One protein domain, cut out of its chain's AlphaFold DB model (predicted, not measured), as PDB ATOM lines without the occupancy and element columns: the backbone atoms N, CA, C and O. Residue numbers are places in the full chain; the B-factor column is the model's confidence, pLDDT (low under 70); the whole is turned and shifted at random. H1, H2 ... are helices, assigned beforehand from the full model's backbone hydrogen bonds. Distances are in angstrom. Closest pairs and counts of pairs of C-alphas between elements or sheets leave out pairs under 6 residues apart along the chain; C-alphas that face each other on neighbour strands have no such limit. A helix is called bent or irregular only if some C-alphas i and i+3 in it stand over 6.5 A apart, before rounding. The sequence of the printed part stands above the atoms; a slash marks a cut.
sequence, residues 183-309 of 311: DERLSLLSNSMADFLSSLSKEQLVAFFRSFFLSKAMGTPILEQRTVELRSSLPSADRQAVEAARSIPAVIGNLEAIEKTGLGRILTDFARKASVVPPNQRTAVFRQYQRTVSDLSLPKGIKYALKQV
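This is residues 183 to 309 of the 311 residues of an uncharacterized protein of Ramazzottius varieornatus (UniProt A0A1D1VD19). One long helix, H2, runs through the middle of a body of crossed helices, with H4 crossing it on one side and H6 and H8 packed on other parts of its length. H6, H7 and H8 fold back on one another in turn, H7 lying away from H2; H1 and H5 lie near one end of the body, and the short irregular H3 is the helix farthest from its middle. The printed part has 127 residues with eight named helices, H1 to H8 in chain order, and no named strand, and its class is all helix. It is compact, with a radius of gyration of the C-alphas of 14.0 A and spans of 42 by 37 by 22 A.

Start at C-alpha 183, at (-28.954, 5.368, 17.704), and read on to Asn 191 at (-43.533, 4.930, 19.357), where H1, residues 191 to 199, begins. After it comes H2, residues 202 to 218; find C-alpha 202 at (-52.251, 14.054, 4.975), from which the helix runs 24.2 A to C-alpha 218. Next is H3, residues 225 to 231, which is irregular: C-alphas 226 and 229 are 8.1 A apart. H4 is residues 236 to 246, 15.4 A long, and H5 is residues 251 to 259, 12.3 A long. H6, residues 262 to 276, runs 21.7 A. H7, residues 279 to 295, runs 25.2 A and is only just irregular, with C-alphas 280 and 283 at 7.0 A. Last comes H8, residues 300 to 307, which ends at C-alpha 307, at (-41.926, 19.265, 2.902).

Look first at H2, whose residues 204 to 211 alone touch H4; the closest C-alphas are those of Ala 207 and Ala 241, 4.4 A apart. The tilt of these two is 73 degrees, only just about perpendicular. With residues 202 to 209 alone H2 touches H8, closest at the C-alphas of Val 206 and Ala 305, 4.6 A, at a steep tilt of 39 degrees, the same way. With residues 213 to 218 alone it touches H6, closest at the C-alphas of Ala 217 and Ala 271, 5.1 A, at a steep tilt of 54 degrees, the same way. Move outward to H6 and H7, a helical hairpin at a shallow tilt of 12 degrees, opposite ways; residues 270 to 274 of H6 touch residues 282 to 289 of H7, closest at the C-alphas of Ala 274 and Arg 282, 6.1 A. H7 and H8 form another hairpin, at 10 degrees, with the C-alphas of Gln 290 and Lys 307 closest at 6.3 A. H1 only just touches H5, with 3 pairs of C-alphas within 8 A, the closest being Met 193 and Ile 258 at 6.8 A. It only just touches H8 too, again with 3 pairs, the closest C-alphas being those of Leu 197 and Ile 302 at 7.2 A. H5 and H6 only just touch, only at the corner by their link, with 3 pairs; the C-alphas of Ile 258 and Gly 264 are closest, at 5.1 A. H3 touches no helix; it is close to H4 but not clearly touching, with the C-alphas of Arg 231 and Arg 239 closest at 6.5 A. H2 and H7 are apart. In H1, H2, H4, H5, H6 and H8 every O i to N i+4 pair is within hydrogen-bond range; in H7 11 of 13 are, and in H3 1 of 3, beside 2 of 4 O i to N i+3 pairs.

The two C-alphas farthest apart are those of Asp 183 and Ser 232, at 42.5 A. The printed part has no cut. The link from H2 to H3 is short, and the other links between helices are tight. Mean pLDDT of the printed part is 82.1; look for values under 70 at residues 183 to 187 and 225 to 232, of which 225 to 231 belong to H3.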
ATOM      1  N   ASP A 183     -27.799   6.031  17.093       41.53
ATOM      2  CA  ASP A 183     -28.954   5.368  17.704       41.53
ATOM      3  C   ASP A 183     -30.125   6.329  17.999       41.53
ATOM      4  O   ASP A 183     -31.289   5.937  17.915       41.53
ATOM      5  N   GLU A 184     -29.869   7.623  18.229       49.72
ATOM      6  CA  GLU A 184     -30.927   8.640  18.372       49.72
ATOM      7  C   GLU A 184     -31.582   8.993  17.029       49.72
ATOM      8  O   GLU A 184     -32.744   9.408  16.981       49.72
ATOM      9  N   ARG A 185     -30.880   8.763  15.911       45.44
ATOM     10  CA  ARG A 185     -31.457   8.896  14.562       45.44
ATOM     11  C   ARG A 185     -32.509   7.824  14.265       45.44
ATOM     12  O   ARG A 185     -33.359   8.040  13.401       45.44
ATOM     13  N   LEU A 186     -32.475   6.693  14.973       47.09
ATOM     14  CA  LEU A 186     -33.436   5.596  14.816       47.09
ATOM     15  C   LEU A 186     -34.727   5.820  15.619       47.09
ATOM     16  O   LEU A 186     -35.772   5.308  15.224       47.09
ATOM     17  N   SER A 187     -34.695   6.647  16.670       61.31
ATOM     18  CA  SER A 187     -35.869   7.008  17.481       61.31
ATOM     19  C   SER A 187     -36.118   8.521  17.471       61.31
ATOM     20  O   SER A 187     -36.266   9.183  18.497       61.31
ATOM     21  N   LEU A 188     -36.168   9.107  16.268       73.94
ATOM     22  CA  LEU A 188     -36.533  10.520  16.079       73.94
ATOM     23  C   LEU A 188     -37.950  10.833  16.580       73.94
ATOM     24  O   LEU A 188     -38.272  11.993  16.831       73.94
ATOM     25  N   LEU A 189     -38.785   9.805  16.700       78.31
ATOM     26  CA  LEU A 189     -40.149   9.845  17.195       78.31
ATOM     27  C   LEU A 189     -40.294   8.765  18.266       78.31
ATOM     28  O   LEU A 189     -39.840   7.642  18.063       78.31
ATOM     29  N   SER A 190     -40.968   9.074  19.375       81.94
ATOM     30  CA  SER A 190     -41.426   8.024  20.288       81.94
ATOM     31  C   SER A 190     -42.458   7.139  19.579       81.94
ATOM     32  O   SER A 190     -43.195   7.626  18.718       81.94
ATOM     33  N   ASN A 191     -42.564   5.859  19.958       82.12
ATOM     34  CA  ASN A 191     -43.533   4.930  19.357       82.12
ATOM     35  C   ASN A 191     -44.964   5.503  19.371       82.12
ATOM     36  O   ASN A 191     -45.629   5.521  18.342       82.12
ATOM     37  N   SER A 192     -45.393   6.099  20.492       81.69
ATOM     38  CA  SER A 192     -46.730   6.706  20.585       81.69
ATOM     39  C   SER A 192     -46.904   7.927  19.671       81.69
ATOM     40  O   SER A 192     -48.003   8.177  19.183       81.69
ATOM     41  N   MET A 193     -45.839   8.697  19.425       86.06
ATOM     42  CA  MET A 193     -45.886   9.832  18.504       86.06
ATOM     43  C   MET A 193     -45.922   9.357  17.052       86.06
ATOM     44  O   MET A 193     -46.628   9.936  16.233       86.06
ATOM     45  N   ALA A 194     -45.183   8.297  16.728       83.25
ATOM     46  CA  ALA A 194     -45.226   7.686  15.407       83.25
ATOM     47  C   ALA A 194     -46.627   7.138  15.092       83.25
ATOM     48  O   ALA A 194     -47.128   7.382  13.991       83.25
ATOM     49  N   ASP A 195     -47.282   6.491  16.059       84.88
ATOM     50  CA  ASP A 195     -48.660   6.003  15.925       84.88
ATOM     51  C   ASP A 195     -49.652   7.157  15.746       84.88
ATOM     52  O   ASP A 195     -50.468   7.142  14.822       84.88
ATOM     53  N   PHE A 196     -49.530   8.210  16.560       88.69
ATOM     54  CA  PHE A 196     -50.358   9.406  16.423       88.69
ATOM     55  C   PHE A 196     -50.190  10.051  15.045       88.69
ATOM     56  O   PHE A 196     -51.174  10.227  14.329       88.69
ATOM     57  N   LEU A 197     -48.959  10.347  14.622       87.44
ATOM     58  CA  LEU A 197     -48.703  10.967  13.321       87.44
ATOM     59  C   LEU A 197     -49.153  10.068  12.159       87.44
ATOM     60  O   LEU A 197     -49.597  10.574  11.132       87.44
ATOM     61  N   SER A 198     -49.084   8.747  12.312       85.62
ATOM     62  CA  SER A 198     -49.567   7.806  11.293       85.62
ATOM     63  C   SER A 198     -51.094   7.710  11.240       85.62
ATOM     64  O   SER A 198     -51.638   7.370  10.192       85.62
ATOM     65  N   SER A 199     -51.786   8.035  12.336       88.56
ATOM     66  CA  SER A 199     -53.255   8.064  12.404       88.56
ATOM     67  C   SER A 199     -53.878   9.294  11.729       88.56
ATOM     68  O   SER A 199     -55.062   9.288  11.394       88.56
ATOM     69  N   LEU A 200     -53.089  10.350  11.520       88.12
ATOM     70  CA  LEU A 200     -53.547  11.605  10.933       88.12
ATOM     71  C   LEU A 200     -53.666  11.526   9.406       88.12
ATOM     72  O   LEU A 200     -52.836  10.934   8.711       88.12
ATOM     73  N   SER A 201     -54.668  12.217   8.857       90.31
ATOM     74  CA  SER A 201     -54.763  12.418   7.410       90.31
ATOM     75  C   SER A 201     -53.601  13.283   6.895       90.31
ATOM     76  O   SER A 201     -52.967  14.029   7.642       90.31
ATOM     77  N   LYS A 202     -53.318  13.233   5.586       89.00
ATOM     78  CA  LYS A 202     -52.251  14.054   4.975       89.00
ATOM     79  C   LYS A 202     -52.438  15.548   5.252       89.00
ATOM     80  O   LYS A 202     -51.469  16.247   5.521       89.00
ATOM     81  N   GLU A 203     -53.676  16.023   5.190       87.81
ATOM     82  CA  GLU A 203     -54.032  17.423   5.434       87.81
ATOM     83  C   GLU A 203     -53.867  17.786   6.911       87.81
ATOM     84  O   GLU A 203     -53.281  18.819   7.229       87.81
ATOM     85  N   GLN A 204     -54.291  16.896   7.814       89.75
ATOM     86  CA  GLN A 204     -54.109  17.062   9.255       89.75
ATOM     87  C   GLN A 204     -52.632  17.054   9.648       89.75
ATOM     88  O   GLN A 204     -52.230  17.857  10.481       89.75
ATOM     89  N   LEU A 205     -51.805  16.215   9.021       90.31
ATOM     90  CA  LEU A 205     -50.359  16.215   9.238       90.31
ATOM     91  C   LEU A 205     -49.723  17.543   8.833       90.31
ATOM     92  O   LEU A 205     -48.935  18.109   9.588       90.31
ATOM     93  N   VAL A 206     -50.067  18.055   7.649       90.06
ATOM     94  CA  VAL A 206     -49.564  19.355   7.183       90.06
ATOM     95  C   VAL A 206     -50.016  20.465   8.129       90.06
ATOM     96  O   VAL A 206     -49.194  21.276   8.551       90.06
ATOM     97  N   ALA A 207     -51.294  20.475   8.509       89.00
ATOM     98  CA  ALA A 207     -51.854  21.435   9.454       89.00
ATOM     99  C   ALA A 207     -51.167  21.370  10.829       89.00
ATOM    100  O   ALA A 207     -50.823  22.408  11.398       89.00
ATOM    101  N   PHE A 208     -50.913  20.158  11.332       91.12
ATOM    102  CA  PHE A 208     -50.221  19.898  12.591       91.12
ATOM    103  C   PHE A 208     -48.806  20.476  12.578       91.12
ATOM    104  O   PHE A 208     -48.471  21.306  13.424       91.12
ATOM    105  N   PHE A 209     -47.990  20.104  11.587       91.00
ATOM    106  CA  PHE A 209     -46.616  20.593  11.495       91.00
ATOM    107  C   PHE A 209     -46.562  22.093  11.233       91.00
ATOM    108  O   PHE A 209     -45.759  22.787  11.846       91.00
ATOM    109  N   ARG A 210     -47.443  22.629  10.387       89.44
ATOM    110  CA  ARG A 210     -47.511  24.072  10.144       89.44
ATOM    111  C   ARG A 210     -47.859  24.836  11.419       89.44
ATOM    112  O   ARG A 210     -47.187  25.810  11.739       89.44
ATOM    113  N   SER A 211     -48.824  24.353  12.197       87.44
ATOM    114  CA  SER A 211     -49.180  24.949  13.491       87.44
ATOM    115  C   SER A 211     -48.051  24.834  14.518       87.44
ATOM    116  O   SER A 211     -47.817  25.782  15.269       87.44
ATOM    117  N   PHE A 212     -47.312  23.718  14.523       88.56
ATOM    118  CA  PHE A 212     -46.099  23.560  15.329       88.56
ATOM    119  C   PHE A 212     -45.045  24.611  14.960       88.56
ATOM    120  O   PHE A 212     -44.566  25.338  15.830       88.56
ATOM    121  N   PHE A 213     -44.728  24.742  13.670       87.88
ATOM    122  CA  PHE A 213     -43.765  25.724  13.173       87.88
ATOM    123  C   PHE A 213     -44.180  27.154  13.503       87.88
ATOM    124  O   PHE A 213     -43.352  27.916  13.993       87.88
ATOM    125  N   LEU A 214     -45.453  27.504  13.304       86.31
ATOM    126  CA  LEU A 214     -45.978  28.822  13.659       86.31
ATOM    127  C   LEU A 214     -45.837  29.103  15.156       86.31
ATOM    128  O   LEU A 214     -45.346  30.165  15.531       86.31
ATOM    129  N   SER A 215     -46.216  28.140  15.999       85.81
ATOM    130  CA  SER A 215     -46.085  28.246  17.455       85.81
ATOM    131  C   SER A 215     -44.634  28.521  17.871       85.81
ATOM    132  O   SER A 215     -44.361  29.427  18.659       85.81
ATOM    133  N   LYS A 216     -43.675  27.803  17.273       88.12
ATOM    134  CA  LYS A 216     -42.244  27.980  17.564       88.12
ATOM    135  C   LYS A 216     -41.641  29.243  16.956       88.12
ATOM    136  O   LYS A 216     -40.795  29.856  17.598       88.12
ATOM    137  N   ALA A 217     -42.081  29.659  15.773       82.69
ATOM    138  CA  ALA A 217     -41.607  30.885  15.138       82.69
ATOM    139  C   ALA A 217     -42.076  32.138  15.895       82.69
ATOM    140  O   ALA A 217     -41.309  33.090  16.026       82.69
ATOM    141  N   MET A 218     -43.309  32.122  16.418       80.06
ATOM    142  CA  MET A 218     -43.883  33.217  17.211       80.06
ATOM    143  C   MET A 218     -43.565  33.134  18.707       80.06
ATOM    144  O   MET A 218     -43.860  34.075  19.438       80.06
ATOM    145  N   GLY A 219     -43.007  32.017  19.181       78.06
ATOM    146  CA  GLY A 219     -42.732  31.792  20.601       78.06
ATOM    147  C   GLY A 219     -43.988  31.732  21.478       78.06
ATOM    148  O   GLY A 219     -43.882  31.878  22.691       78.06
ATOM    149  N   THR A 220     -45.172  31.542  20.886       75.62
ATOM    150  CA  THR A 220     -46.454  31.522  21.601       75.62
ATOM    151  C   THR A 220     -47.302  30.324  21.177       75.62
ATOM    152  O   THR A 220     -47.344  29.987  19.990       75.62
ATOM    153  N   PRO A 221     -48.012  29.670  22.115       77.12
ATOM    154  CA  PRO A 221     -48.851  28.520  21.804       77.12
ATOM    155  C   PRO A 221     -50.080  28.958  20.996       77.12
ATOM    156  O   PRO A 221     -51.108  29.387  21.525       77.12
ATOM    157  N   ILE A 222     -49.993  28.838  19.669       78.00
ATOM    158  CA  ILE A 222     -51.026  29.367  18.765       78.00
ATOM    159  C   ILE A 222     -52.327  28.563  18.748       78.00
ATOM    160  O   ILE A 222     -53.310  28.978  18.137       78.00
ATOM    161  N   LEU A 223     -52.360  27.409  19.412       77.00
ATOM    162  CA  LEU A 223     -53.525  26.522  19.487       77.00
ATOM    163  C   LEU A 223     -54.320  26.680  20.789       77.00
ATOM    164  O   LEU A 223     -55.451  26.198  20.870       77.00
ATOM    165  N   GLU A 224     -53.817  27.459  21.749       72.00
ATOM    166  CA  GLU A 224     -54.537  27.781  22.984       72.00
ATOM    167  C   GLU A 224     -55.704  28.744  22.752       72.00
ATOM    168  O   GLU A 224     -55.641  29.670  21.948       72.00
ATOM    169  N   GLN A 225     -56.816  28.569  23.463       61.19
ATOM    170  CA  GLN A 225     -57.977  29.459  23.317       61.19
ATOM    171  C   GLN A 225     -57.669  30.931  23.638       61.19
ATOM    172  O   GLN A 225     -58.385  31.799  23.155       61.19
ATOM    173  N   ARG A 226     -56.596  31.226  24.380       59.41
ATOM    174  CA  ARG A 226     -56.240  32.587  24.798       59.41
ATOM    175  C   ARG A 226     -55.552  33.422  23.708       59.41
ATOM    176  O   ARG A 226     -55.568  34.642  23.790       59.41
ATOM    177  N   THR A 227     -55.008  32.801  22.658       61.94
ATOM    178  CA  THR A 227     -54.250  33.472  21.577       61.94
ATOM    179  C   THR A 227     -55.113  33.882  20.370       61.94
ATOM    180  O   THR A 227     -54.618  33.999  19.250       61.94
ATOM    181  N   VAL A 228     -56.418  34.116  20.559       63.03
ATOM    182  CA  VAL A 228     -57.363  34.438  19.463       63.03
ATOM    183  C   VAL A 228     -56.997  35.727  18.717       63.03
ATOM    184  O   VAL A 228     -57.125  35.768  17.495       63.03
ATOM    185  N   GLU A 229     -56.471  36.735  19.410       63.19
ATOM    186  CA  GLU A 229     -56.073  38.014  18.799       63.19
ATOM    187  C   GLU A 229     -54.854  37.881  17.874       63.19
ATOM    188  O   GLU A 229     -54.794  38.513  16.825       63.19
ATOM    189  N   LEU A 230     -53.915  36.986  18.192       65.12
ATOM    190  CA  LEU A 230     -52.763  36.689  17.331       65.12
ATOM    191  C   LEU A 230     -53.161  35.894  16.083       65.12
ATOM    192  O   LEU A 230     -52.517  35.996  15.045       65.12
ATOM    193  N   ARG A 231     -54.247  35.118  16.137       66.38
ATOM    194  CA  ARG A 231     -54.729  34.359  14.969       66.38
ATOM    195  C   ARG A 231     -55.356  35.255  13.914       66.38
ATOM    196  O   ARG A 231     -55.257  34.957  12.726       66.38
ATOM    197  N   SER A 232     -55.996  36.346  14.331       69.62
ATOM    198  CA  SER A 232     -56.651  37.287  13.422       69.62
ATOM    199  C   SER A 232     -55.672  38.195  12.672       69.62
ATOM    200  O   SER A 232     -56.107  38.925  11.780       69.62
ATOM    201  N   SER A 233     -54.369  38.111  12.956       74.88
ATOM    202  CA  SER A 233     -53.307  38.767  12.186       74.88
ATOM    203  C   SER A 233     -52.565  37.815  11.237       74.88
ATOM    204  O   SER A 233     -51.848  38.277  10.352       74.88
ATOM    205  N   LEU A 234     -52.785  36.497  11.344       79.50
ATOM    206  CA  LEU A 234     -52.145  35.516  10.464       79.50
ATOM    207  C   LEU A 234     -52.654  35.602   9.015       79.50
ATOM    208  O   LEU A 234     -53.831  35.928   8.800       79.50
ATOM    209  N   PRO A 235     -51.833  35.215   8.024       82.56
ATOM    210  CA  PRO A 235     -52.290  34.932   6.666       82.56
ATOM    211  C   PRO A 235     -53.429  33.900   6.639       82.56
ATOM    212  O   PRO A 235     -53.502  33.003   7.478       82.56
ATOM    213  N   SER A 236     -54.315  33.986   5.644       81.00
ATOM    214  CA  SER A 236     -55.485  33.099   5.512       81.00
ATOM    215  C   SER A 236     -55.119  31.610   5.494       81.00
ATOM    216  O   SER A 236     -55.763  30.809   6.167       81.00
ATOM    217  N   ALA A 237     -54.050  31.250   4.780       79.62
ATOM    218  CA  ALA A 237     -53.561  29.874   4.703       79.62
ATOM    219  C   ALA A 237     -53.052  29.345   6.058       79.62
ATOM    220  O   ALA A 237     -53.212  28.164   6.363       79.62
ATOM    221  N   ASP A 238     -52.469  30.215   6.884       82.94
ATOM    222  CA  ASP A 238     -52.005  29.861   8.225       82.94
ATOM    223  C   ASP A 238     -53.172  29.723   9.207       82.94
ATOM    224  O   ASP A 238     -53.180  28.797  10.015       82.94
ATOM    225  N   ARG A 239     -54.203  30.574   9.100       82.94
ATOM    226  CA  ARG A 239     -55.431  30.425   9.904       82.94
ATOM    227  C   ARG A 239     -56.129  29.102   9.642       82.94
ATOM    228  O   ARG A 239     -56.461  28.407  10.594       82.94
ATOM    229  N   GLN A 240     -56.295  28.736   8.370       83.69
ATOM    230  CA  GLN A 240     -56.900  27.456   7.994       83.69
ATOM    231  C   GLN A 240     -56.093  26.271   8.531       83.69
ATOM    232  O   GLN A 240     -56.675  25.313   9.028       83.69
ATOM    233  N   ALA A 241     -54.759  26.347   8.495       83.56
ATOM    234  CA  ALA A 241     -53.906  25.313   9.072       83.56
ATOM    235  C   ALA A 241     -54.057  25.216  10.599       83.56
ATOM    236  O   ALA A 241     -54.136  24.112  11.132       83.56
ATOM    237  N   VAL A 242     -54.155  26.350  11.298       85.25
ATOM    238  CA  VAL A 242     -54.401  26.378  12.748       85.25
ATOM    239  C   VAL A 242     -55.781  25.808  13.079       85.25
ATOM    240  O   VAL A 242     -55.895  24.990  13.986       85.25
ATOM    241  N   GLU A 243     -56.830  26.176  12.345       84.88
ATOM    242  CA  GLU A 243     -58.182  25.630  12.540       84.88
ATOM    243  C   GLU A 243     -58.240  24.122  12.265       84.88
ATOM    244  O   GLU A 243     -58.761  23.366  13.089       84.88
ATOM    245  N   ALA A 244     -57.625  23.667  11.173       85.19
ATOM    246  CA  ALA A 244     -57.510  22.250  10.853       85.19
ATOM    247  C   ALA A 244     -56.737  21.490  11.940       85.19
ATOM    248  O   ALA A 244     -57.164  20.414  12.358       85.19
ATOM    249  N   ALA A 245     -55.658  22.060  12.479       86.00
ATOM    250  CA  ALA A 245     -54.927  21.445  13.581       86.00
ATOM    251  C   ALA A 245     -55.759  21.379  14.871       86.00
ATOM    252  O   ALA A 245     -55.666  20.393  15.595       86.00
ATOM    253  N   ARG A 246     -56.623  22.365  15.151       85.06
ATOM    254  CA  ARG A 246     -57.529  22.323  16.320       85.06
ATOM    255  C   ARG A 246     -58.591  21.236  16.230       85.06
ATOM    256  O   ARG A 246     -59.082  20.807  17.269       85.06
ATOM    257  N   SER A 247     -58.938  20.793  15.023       86.12
ATOM    258  CA  SER A 247     -59.844  19.654  14.839       86.12
ATOM    259  C   SER A 247     -59.217  18.312  15.235       86.12
ATOM    260  O   SER A 247     -59.933  17.324  15.389       86.12
ATOM    261  N   ILE A 248     -57.890  18.263  15.415       87.81
ATOM    262  CA  ILE A 248     -57.171  17.044  15.776       87.81
ATOM    263  C   ILE A 248     -57.345  16.765  17.281       87.81
ATOM    264  O   ILE A 248     -57.016  17.621  18.112       87.81
ATOM    265  N   PRO A 249     -57.812  15.563  17.664       81.94
ATOM    266  CA  PRO A 249     -57.915  15.175  19.065       81.94
ATOM    267  C   PRO A 249     -56.566  15.268  19.787       81.94
ATOM    268  O   PRO A 249     -55.535  14.843  19.268       81.94
ATOM    269  N   ALA A 250     -56.577  15.825  21.002       82.75
ATOM    270  CA  ALA A 250     -55.396  15.963  21.859       82.75
ATOM    271  C   ALA A 250     -54.193  16.679  21.200       82.75
ATOM    272  O   ALA A 250     -53.047  16.466  21.596       82.75
ATOM    273  N   VAL A 251     -54.430  17.557  20.213       85.94
ATOM    274  CA  VAL A 251     -53.356  18.226  19.457       85.94
ATOM    275  C   VAL A 251     -52.352  18.964  20.342       85.94
ATOM    276  O   VAL A 251     -51.156  18.879  20.095       85.94
ATOM    277  N   ILE A 252     -52.816  19.647  21.391       81.94
ATOM    278  CA  ILE A 252     -51.960  20.448  22.279       81.94
ATOM    279  C   ILE A 252     -50.962  19.542  23.010       81.94
ATOM    280  O   ILE A 252     -49.758  19.758  22.911       81.94
ATOM    281  N   GLY A 253     -51.446  18.467  23.641       82.94
ATOM    282  CA  GLY A 253     -50.580  17.499  24.320       82.94
ATOM    283  C   GLY A 253     -49.613  16.800  23.359       82.94
ATOM    284  O   GLY A 253     -48.448  16.592  23.689       82.94
ATOM    285  N   ASN A 254     -50.055  16.509  22.131       85.25
ATOM    286  CA  ASN A 254     -49.192  15.912  21.111       85.25
ATOM    287  C   ASN A 254     -48.132  16.889  20.569       85.25
ATOM    288  O   ASN A 254     -47.046  16.459  20.182       85.25
ATOM    289  N   LEU A 255     -48.384  18.200  20.577       85.19
ATOM    290  CA  LEU A 255     -47.382  19.207  20.209       85.19
ATOM    291  C   LEU A 255     -46.303  19.386  21.277       85.19
ATOM    292  O   LEU A 255     -45.133  19.585  20.948       85.19
ATOM    293  N   GLU A 256     -46.668  19.277  22.548       84.31
ATOM    294  CA  GLU A 256     -45.686  19.240  23.633       84.31
ATOM    295  C   GLU A 256     -44.889  17.933  23.615       84.31
ATOM    296  O   GLU A 256     -43.677  17.923  23.838       84.31
ATOM    297  N   ALA A 257     -45.552  16.813  23.315       84.56
ATOM    298  CA  ALA A 257     -44.896  15.520  23.211       84.56
ATOM    299  C   ALA A 257     -43.919  15.470  22.029       84.56
ATOM    300  O   ALA A 257     -42.810  14.962  22.196       84.56
ATOM    301  N   ILE A 258     -44.272  16.030  20.861       86.75
ATOM    302  CA  ILE A 258     -43.360  16.036  19.711       86.75
ATOM    303  C   ILE A 258     -42.144  16.921  19.978       86.75
ATOM    304  O   ILE A 258     -41.048  16.528  19.605       86.75
ATOM    305  N   GLU A 259     -42.286  18.048  20.683       84.81
ATOM    306  CA  GLU A 259     -41.156  18.912  21.058       84.81
ATOM    307  C   GLU A 259     -40.081  18.174  21.868       84.81
ATOM    308  O   GLU A 259     -38.889  18.442  21.710       84.81
ATOM    309  N   LYS A 260     -40.488  17.204  22.692       84.12
ATOM    310  CA  LYS A 260     -39.572  16.385  23.495       84.12
ATOM    311  C   LYS A 260     -38.829  15.325  22.671       84.12
ATOM    312  O   LYS A 260     -37.865  14.750  23.171       84.12
ATOM    313  N   THR A 261     -39.243  15.072  21.428       85.50
ATOM    314  CA  THR A 261     -38.591  14.109  20.523       85.50
ATOM    315  C   THR A 261     -37.389  14.716  19.795       85.50
ATOM    316  O   THR A 261     -37.288  15.936  19.639       85.50
ATOM    317  N   GLY A 262     -36.498  13.860  19.280       82.25
ATOM    318  CA  GLY A 262     -35.386  14.293  18.426       82.25
ATOM    319  C   GLY A 262     -35.862  15.051  17.182       82.25
ATOM    320  O   GLY A 262     -35.275  16.071  16.821       82.25
ATOM    321  N   LEU A 263     -36.984  14.631  16.579       85.56
ATOM    322  CA  LEU A 263     -37.594  15.359  15.466       85.56
ATOM    323  C   LEU A 263     -38.058  16.755  15.894       85.56
ATOM    324  O   LEU A 263     -37.753  17.733  15.216       85.56
ATOM    325  N   GLY A 264     -38.765  16.871  17.019       85.50
ATOM    326  CA  GLY A 264     -39.267  18.160  17.500       85.50
ATOM    327  C   GLY A 264     -38.168  19.171  17.795       85.50
ATOM    328  O   GLY A 264     -38.350  20.350  17.484       85.50
ATOM    329  N   ARG A 265     -37.016  18.727  18.313       86.19
ATOM    330  CA  ARG A 265     -35.834  19.587  18.505       86.19
ATOM    331  C   ARG A 265     -35.334  20.151  17.178       86.19
ATOM    332  O   ARG A 265     -35.277  21.367  17.027       86.19
ATOM    333  N   ILE A 266     -35.112  19.284  16.185       87.38
ATOM    334  CA  ILE A 266     -34.678  19.687  14.837       87.38
ATOM    335  C   ILE A 266     -35.658  20.707  14.238       87.38
ATOM    336  O   ILE A 266     -35.247  21.761  13.751       87.38
ATOM    337  N   LEU A 267     -36.963  20.422  14.289       88.12
ATOM    338  CA  LEU A 267     -37.989  21.319  13.749       88.12
ATOM    339  C   LEU A 267     -38.040  22.657  14.503       88.12
ATOM    340  O   LEU A 267     -38.199  23.705  13.878       88.12
ATOM    341  N   THR A 268     -37.870  22.636  15.826       88.19
ATOM    342  CA  THR A 268     -37.843  23.845  16.664       88.19
ATOM    343  C   THR A 268     -36.650  24.731  16.323       88.19
ATOM    344  O   THR A 268     -36.818  25.945  16.184       88.19
ATOM    345  N   ASP A 269     -35.471  24.146  16.128       87.12
ATOM    346  CA  ASP A 269     -34.266  24.890  15.756       87.12
ATOM    347  C   ASP A 269     -34.419  25.544  14.381       87.12
ATOM    348  O   ASP A 269     -34.090  26.722  14.210       87.12
ATOM    349  N   PHE A 270     -35.004  24.831  13.412       87.06
ATOM    350  CA  PHE A 270     -35.326  25.414  12.108       87.06
ATOM    351  C   PHE A 270     -36.370  26.529  12.205       87.06
ATOM    352  O   PHE A 270     -36.192  27.563  11.560       87.06
ATOM    353  N   ALA A 271     -37.418  26.364  13.016       86.38
ATOM    354  CA  ALA A 271     -38.445  27.387  13.209       86.38
ATOM    355  C   ALA A 271     -37.862  28.678  13.809       86.38
ATOM    356  O   ALA A 271     -38.118  29.770  13.297       86.38
ATOM    357  N   ARG A 272     -37.016  28.558  14.843       86.38
ATOM    358  CA  ARG A 272     -36.321  29.707  15.452       86.38
ATOM    359  C   ARG A 272     -35.327  30.343  14.489       86.38
ATOM    360  O   ARG A 272     -35.236  31.562  14.392       86.38
ATOM    361  N   LYS A 273     -34.579  29.533  13.742       84.81
ATOM    362  CA  LYS A 273     -33.630  30.063  12.762       84.81
ATOM    363  C   LYS A 273     -34.358  30.820  11.651       84.81
ATOM    364  O   LYS A 273     -33.919  31.895  11.264       84.81
ATOM    365  N   ALA A 274     -35.486  30.305  11.171       83.94
ATOM    366  CA  ALA A 274     -36.297  30.971  10.158       83.94
ATOM    367  C   ALA A 274     -36.918  32.291  10.650       83.94
ATOM    368  O   ALA A 274     -37.049  33.221   9.851       83.94
ATOM    369  N   SER A 275     -37.259  32.399  11.942       82.81
ATOM    370  CA  SER A 275     -37.810  33.637  12.507       82.81
ATOM    371  C   SER A 275     -36.760  34.737  12.686       82.81
ATOM    372  O   SER A 275     -37.060  35.902  12.432       82.81
ATOM    373  N   VAL A 276     -35.523  34.379  13.048       85.38
ATOM    374  CA  VAL A 276     -34.420  35.337  13.263       85.38
ATOM    375  C   VAL A 276     -33.744  35.758  11.952       85.38
ATOM    376  O   VAL A 276     -33.252  36.879  11.828       85.38
ATOM    377  N   VAL A 277     -33.701  34.869  10.958       85.69
ATOM    378  CA  VAL A 277     -32.972  35.109   9.708       85.69
ATOM    379  C   VAL A 277     -33.721  36.104   8.798       85.69
ATOM    380  O   VAL A 277     -34.934  35.967   8.584       85.69
ATOM    381  N   PRO A 278     -33.011  37.089   8.209       82.88
ATOM    382  CA  PRO A 278     -33.619  38.084   7.333       82.88
ATOM    383  C   PRO A 278     -34.202  37.456   6.051       82.88
ATOM    384  O   PRO A 278     -33.732  36.406   5.602       82.88
ATOM    385  N   PRO A 279     -35.213  38.088   5.418       80.25
ATOM    386  CA  PRO A 279     -35.979  37.491   4.316       80.25
ATOM    387  C   PRO A 279     -35.132  36.986   3.140       80.25
ATOM    388  O   PRO A 279     -35.423  35.940   2.566       80.25
ATOM    389  N   ASN A 280     -34.044  37.687   2.821       83.56
ATOM    390  CA  ASN A 280     -33.105  37.336   1.752       83.56
ATOM    391  C   ASN A 280     -32.324  36.031   2.007       83.56
ATOM    392  O   ASN A 280     -31.846  35.410   1.062       83.56
ATOM    393  N   GLN A 281     -32.204  35.598   3.261       85.19
ATOM    394  CA  GLN A 281     -31.489  34.381   3.653       85.19
ATOM    395  C   GLN A 281     -32.433  33.215   3.992       85.19
ATOM    396  O   GLN A 281     -31.987  32.067   4.091       85.19
ATOM    397  N   ARG A 282     -33.748  33.459   4.106       81.25
ATOM    398  CA  ARG A 282     -34.742  32.417   4.428       81.25
ATOM    399  C   ARG A 282     -34.767  31.286   3.408       81.25
ATOM    400  O   ARG A 282     -34.891  30.128   3.791       81.25
ATOM    401  N   THR A 283     -34.552  31.578   2.124       85.06
ATOM    402  CA  THR A 283     -34.493  30.541   1.080       85.06
ATOM    403  C   THR A 283     -33.346  29.551   1.305       85.06
ATOM    404  O   THR A 283     -33.505  28.362   1.030       85.06
ATOM    405  N   ALA A 284     -32.199  30.000   1.826       87.12
ATOM    406  CA  ALA A 284     -31.076  29.117   2.133       87.12
ATOM    407  C   ALA A 284     -31.393  28.206   3.328       87.12
ATOM    408  O   ALA A 284     -31.175  26.995   3.250       87.12
ATOM    409  N   VAL A 285     -31.988  28.768   4.387       86.31
ATOM    410  CA  VAL A 285     -32.455  28.009   5.561       86.31
ATOM    411  C   VAL A 285     -33.510  26.980   5.157       86.31
ATOM    412  O   VAL A 285     -33.430  25.823   5.559       86.31
ATOM    413  N   PHE A 286     -34.447  27.365   4.292       86.06
ATOM    414  CA  PHE A 286     -35.485  26.475   3.787       86.06
ATOM    415  C   PHE A 286     -34.917  25.322   2.949       86.06
ATOM    416  O   PHE A 286     -35.296  24.167   3.136       86.06
ATOM    417  N   ARG A 287     -33.956  25.598   2.057       88.00
ATOM    418  CA  ARG A 287     -33.264  24.542   1.297       88.00
ATOM    419  C   ARG A 287     -32.522  23.582   2.219       88.00
ATOM    420  O   ARG A 287     -32.544  22.377   1.977       88.00
ATOM    421  N   GLN A 288     -31.876  24.102   3.261       88.06
ATOM    422  CA  GLN A 288     -31.207  23.273   4.256       88.06
ATOM    423  C   GLN A 288     -32.210  22.379   4.993       88.06
ATOM    424  O   GLN A 288     -32.011  21.170   5.043       88.06
ATOM    425  N   TYR A 289     -33.322  22.949   5.459       88.00
ATOM    426  CA  TYR A 289     -34.425  22.206   6.067       88.00
ATOM    427  C   TYR A 289     -34.932  21.074   5.160       88.00
ATOM    428  O   TYR A 289     -35.023  19.925   5.589       88.00
ATOM    429  N   GLN A 290     -35.193  21.358   3.879       88.81
ATOM    430  CA  GLN A 290     -35.678  20.353   2.928       88.81
ATOM    431  C   GLN A 290     -34.686  19.206   2.689       88.81
ATOM    432  O   GLN A 290     -35.119  18.062   2.495       88.81
ATOM    433  N   ARG A 291     -33.375  19.488   2.699       88.31
ATOM    434  CA  ARG A 291     -32.335  18.447   2.634       88.31
ATOM    435  C   ARG A 291     -32.370  17.590   3.889       88.31
ATOM    436  O   ARG A 291     -32.591  16.391   3.775       88.31
ATOM    437  N   THR A 292     -32.308  18.213   5.068       86.12
ATOM    438  CA  THR A 292     -32.352  17.498   6.349       86.12
ATOM    439  C   THR A 292     -33.582  16.597   6.442       86.12
ATOM    440  O   THR A 292     -33.439  15.407   6.681       86.12
ATOM    441  N   VAL A 293     -34.785  17.102   6.146       86.19
ATOM    442  CA  VAL A 293     -36.026  16.297   6.151       86.19
ATOM    443  C   VAL A 293     -35.977  15.121   5.166       86.19
ATOM    444  O   VAL A 293     -36.577  14.073   5.419       86.19
ATOM    445  N   SER A 294     -35.293  15.277   4.031       85.62
ATOM    446  CA  SER A 294     -35.143  14.193   3.054       85.62
ATOM    447  C   SER A 294     -34.238  13.078   3.582       85.62
ATOM    448  O   SER A 294     -34.575  11.905   3.382       85.62
ATOM    449  N   ASP A 295     -33.184  13.452   4.308       86.50
ATOM    450  CA  ASP A 295     -32.163  12.548   4.846       86.50
ATOM    451  C   ASP A 295     -32.621  11.795   6.109       86.50
ATOM    452  O   ASP A 295     -32.140  10.695   6.374       86.50
ATOM    453  N   LEU A 296     -33.580  12.330   6.877       83.69
ATOM    454  CA  LEU A 296     -34.111  11.652   8.070       83.69
ATOM    455  C   LEU A 296     -34.830  10.341   7.709       83.69
ATOM    456  O   LEU A 296     -35.558  10.269   6.722       83.69
ATOM    457  N   SER A 297     -34.726   9.304   8.537       82.62
ATOM    458  CA  SER A 297     -35.422   8.015   8.367       82.62
ATOM    459  C   SER A 297     -36.883   8.065   8.846       82.62
ATOM    460  O   SER A 297     -37.293   7.320   9.729       82.62
ATOM    461  N   LEU A 298     -37.686   8.968   8.274       82.81
ATOM    462  CA  LEU A 298     -39.101   9.147   8.626       82.81
ATOM    463  C   LEU A 298     -40.055   8.421   7.655       82.81
ATOM    464  O   LEU A 298     -39.753   8.316   6.458       82.81
ATOM    465  N   PRO A 299     -41.253   8.009   8.116       83.31
ATOM    466  CA  PRO A 299     -42.332   7.539   7.252       83.31
ATOM    467  C   PRO A 299     -42.658   8.518   6.114       83.31
ATOM    468  O   PRO A 299     -42.664   9.738   6.300       83.31
ATOM    469  N   LYS A 300     -42.991   7.989   4.925       84.88
ATOM    470  CA  LYS A 300     -43.240   8.794   3.710       84.88
ATOM    471  C   LYS A 300     -44.309   9.877   3.914       84.88
ATOM    472  O   LYS A 300     -44.139  10.984   3.409       84.88
ATOM    473  N   GLY A 301     -45.374   9.576   4.662       82.62
ATOM    474  CA  GLY A 301     -46.444  10.534   4.970       82.62
ATOM    475  C   GLY A 301     -45.956  11.730   5.792       82.62
ATOM    476  O   GLY A 301     -46.253  12.874   5.454       82.62
ATOM    477  N   ILE A 302     -45.116  11.474   6.796       85.69
ATOM    478  CA  ILE A 302     -44.518  12.506   7.652       85.69
ATOM    479  C   ILE A 302     -43.522  13.351   6.848       85.69
ATOM    480  O   ILE A 302     -43.591  14.578   6.885       85.69
ATOM    481  N   LYS A 303     -42.658  12.719   6.038       88.12
ATOM    482  CA  LYS A 303     -41.745  13.448   5.131       88.12
ATOM    483  C   LYS A 303     -42.497  14.363   4.174       88.12
ATOM    484  O   LYS A 303     -42.073  15.493   3.948       88.12
ATOM    485  N   TYR A 304     -43.586  13.865   3.590       88.12
ATOM    486  CA  TYR A 304     -44.421  14.657   2.696       88.12
ATOM    487  C   TYR A 304     -44.967  15.885   3.422       88.12
ATOM    488  O   TYR A 304     -44.778  16.998   2.940       88.12
ATOM    489  N   ALA A 305     -45.564  15.702   4.601       86.88
ATOM    490  CA  ALA A 305     -46.147  16.804   5.353       86.88
ATOM    491  C   ALA A 305     -45.109  17.861   5.758       86.88
ATOM    492  O   ALA A 305     -45.342  19.053   5.572       86.88
ATOM    493  N   LEU A 306     -43.928  17.433   6.212       87.38
ATOM    494  CA  LEU A 306     -42.821  18.331   6.546       87.38
ATOM    495  C   LEU A 306     -42.331  19.142   5.339       87.38
ATOM    496  O   LEU A 306     -42.008  20.319   5.486       87.38
ATOM    497  N   LYS A 307     -42.311  18.556   4.136       87.69
ATOM    498  CA  LYS A 307     -41.926  19.265   2.902       87.69
ATOM    499  C   LYS A 307     -42.945  20.311   2.447       87.69
ATOM    500  O   LYS A 307     -42.556  21.230   1.732       87.69
ATOM    501  N   GLN A 308     -44.209  20.161   2.842       86.00
ATOM    502  CA  GLN A 308     -45.297  21.093   2.518       86.00
ATOM    503  C   GLN A 308     -45.358  22.297   3.465       86.00
ATOM    504  O   GLN A 308     -46.104  23.243   3.214       86.00
ATOM    505  N   VAL A 309     -44.596  22.289   4.563       80.19
ATOM    506  CA  VAL A 309     -44.482  23.465   5.425       80.19
ATOM    507  C   VAL A 309     -43.644  24.508   4.695       80.19
ATOM    508  O   VAL A 309     -42.439  24.336   4.545       80.19
TER     509      VAL A 309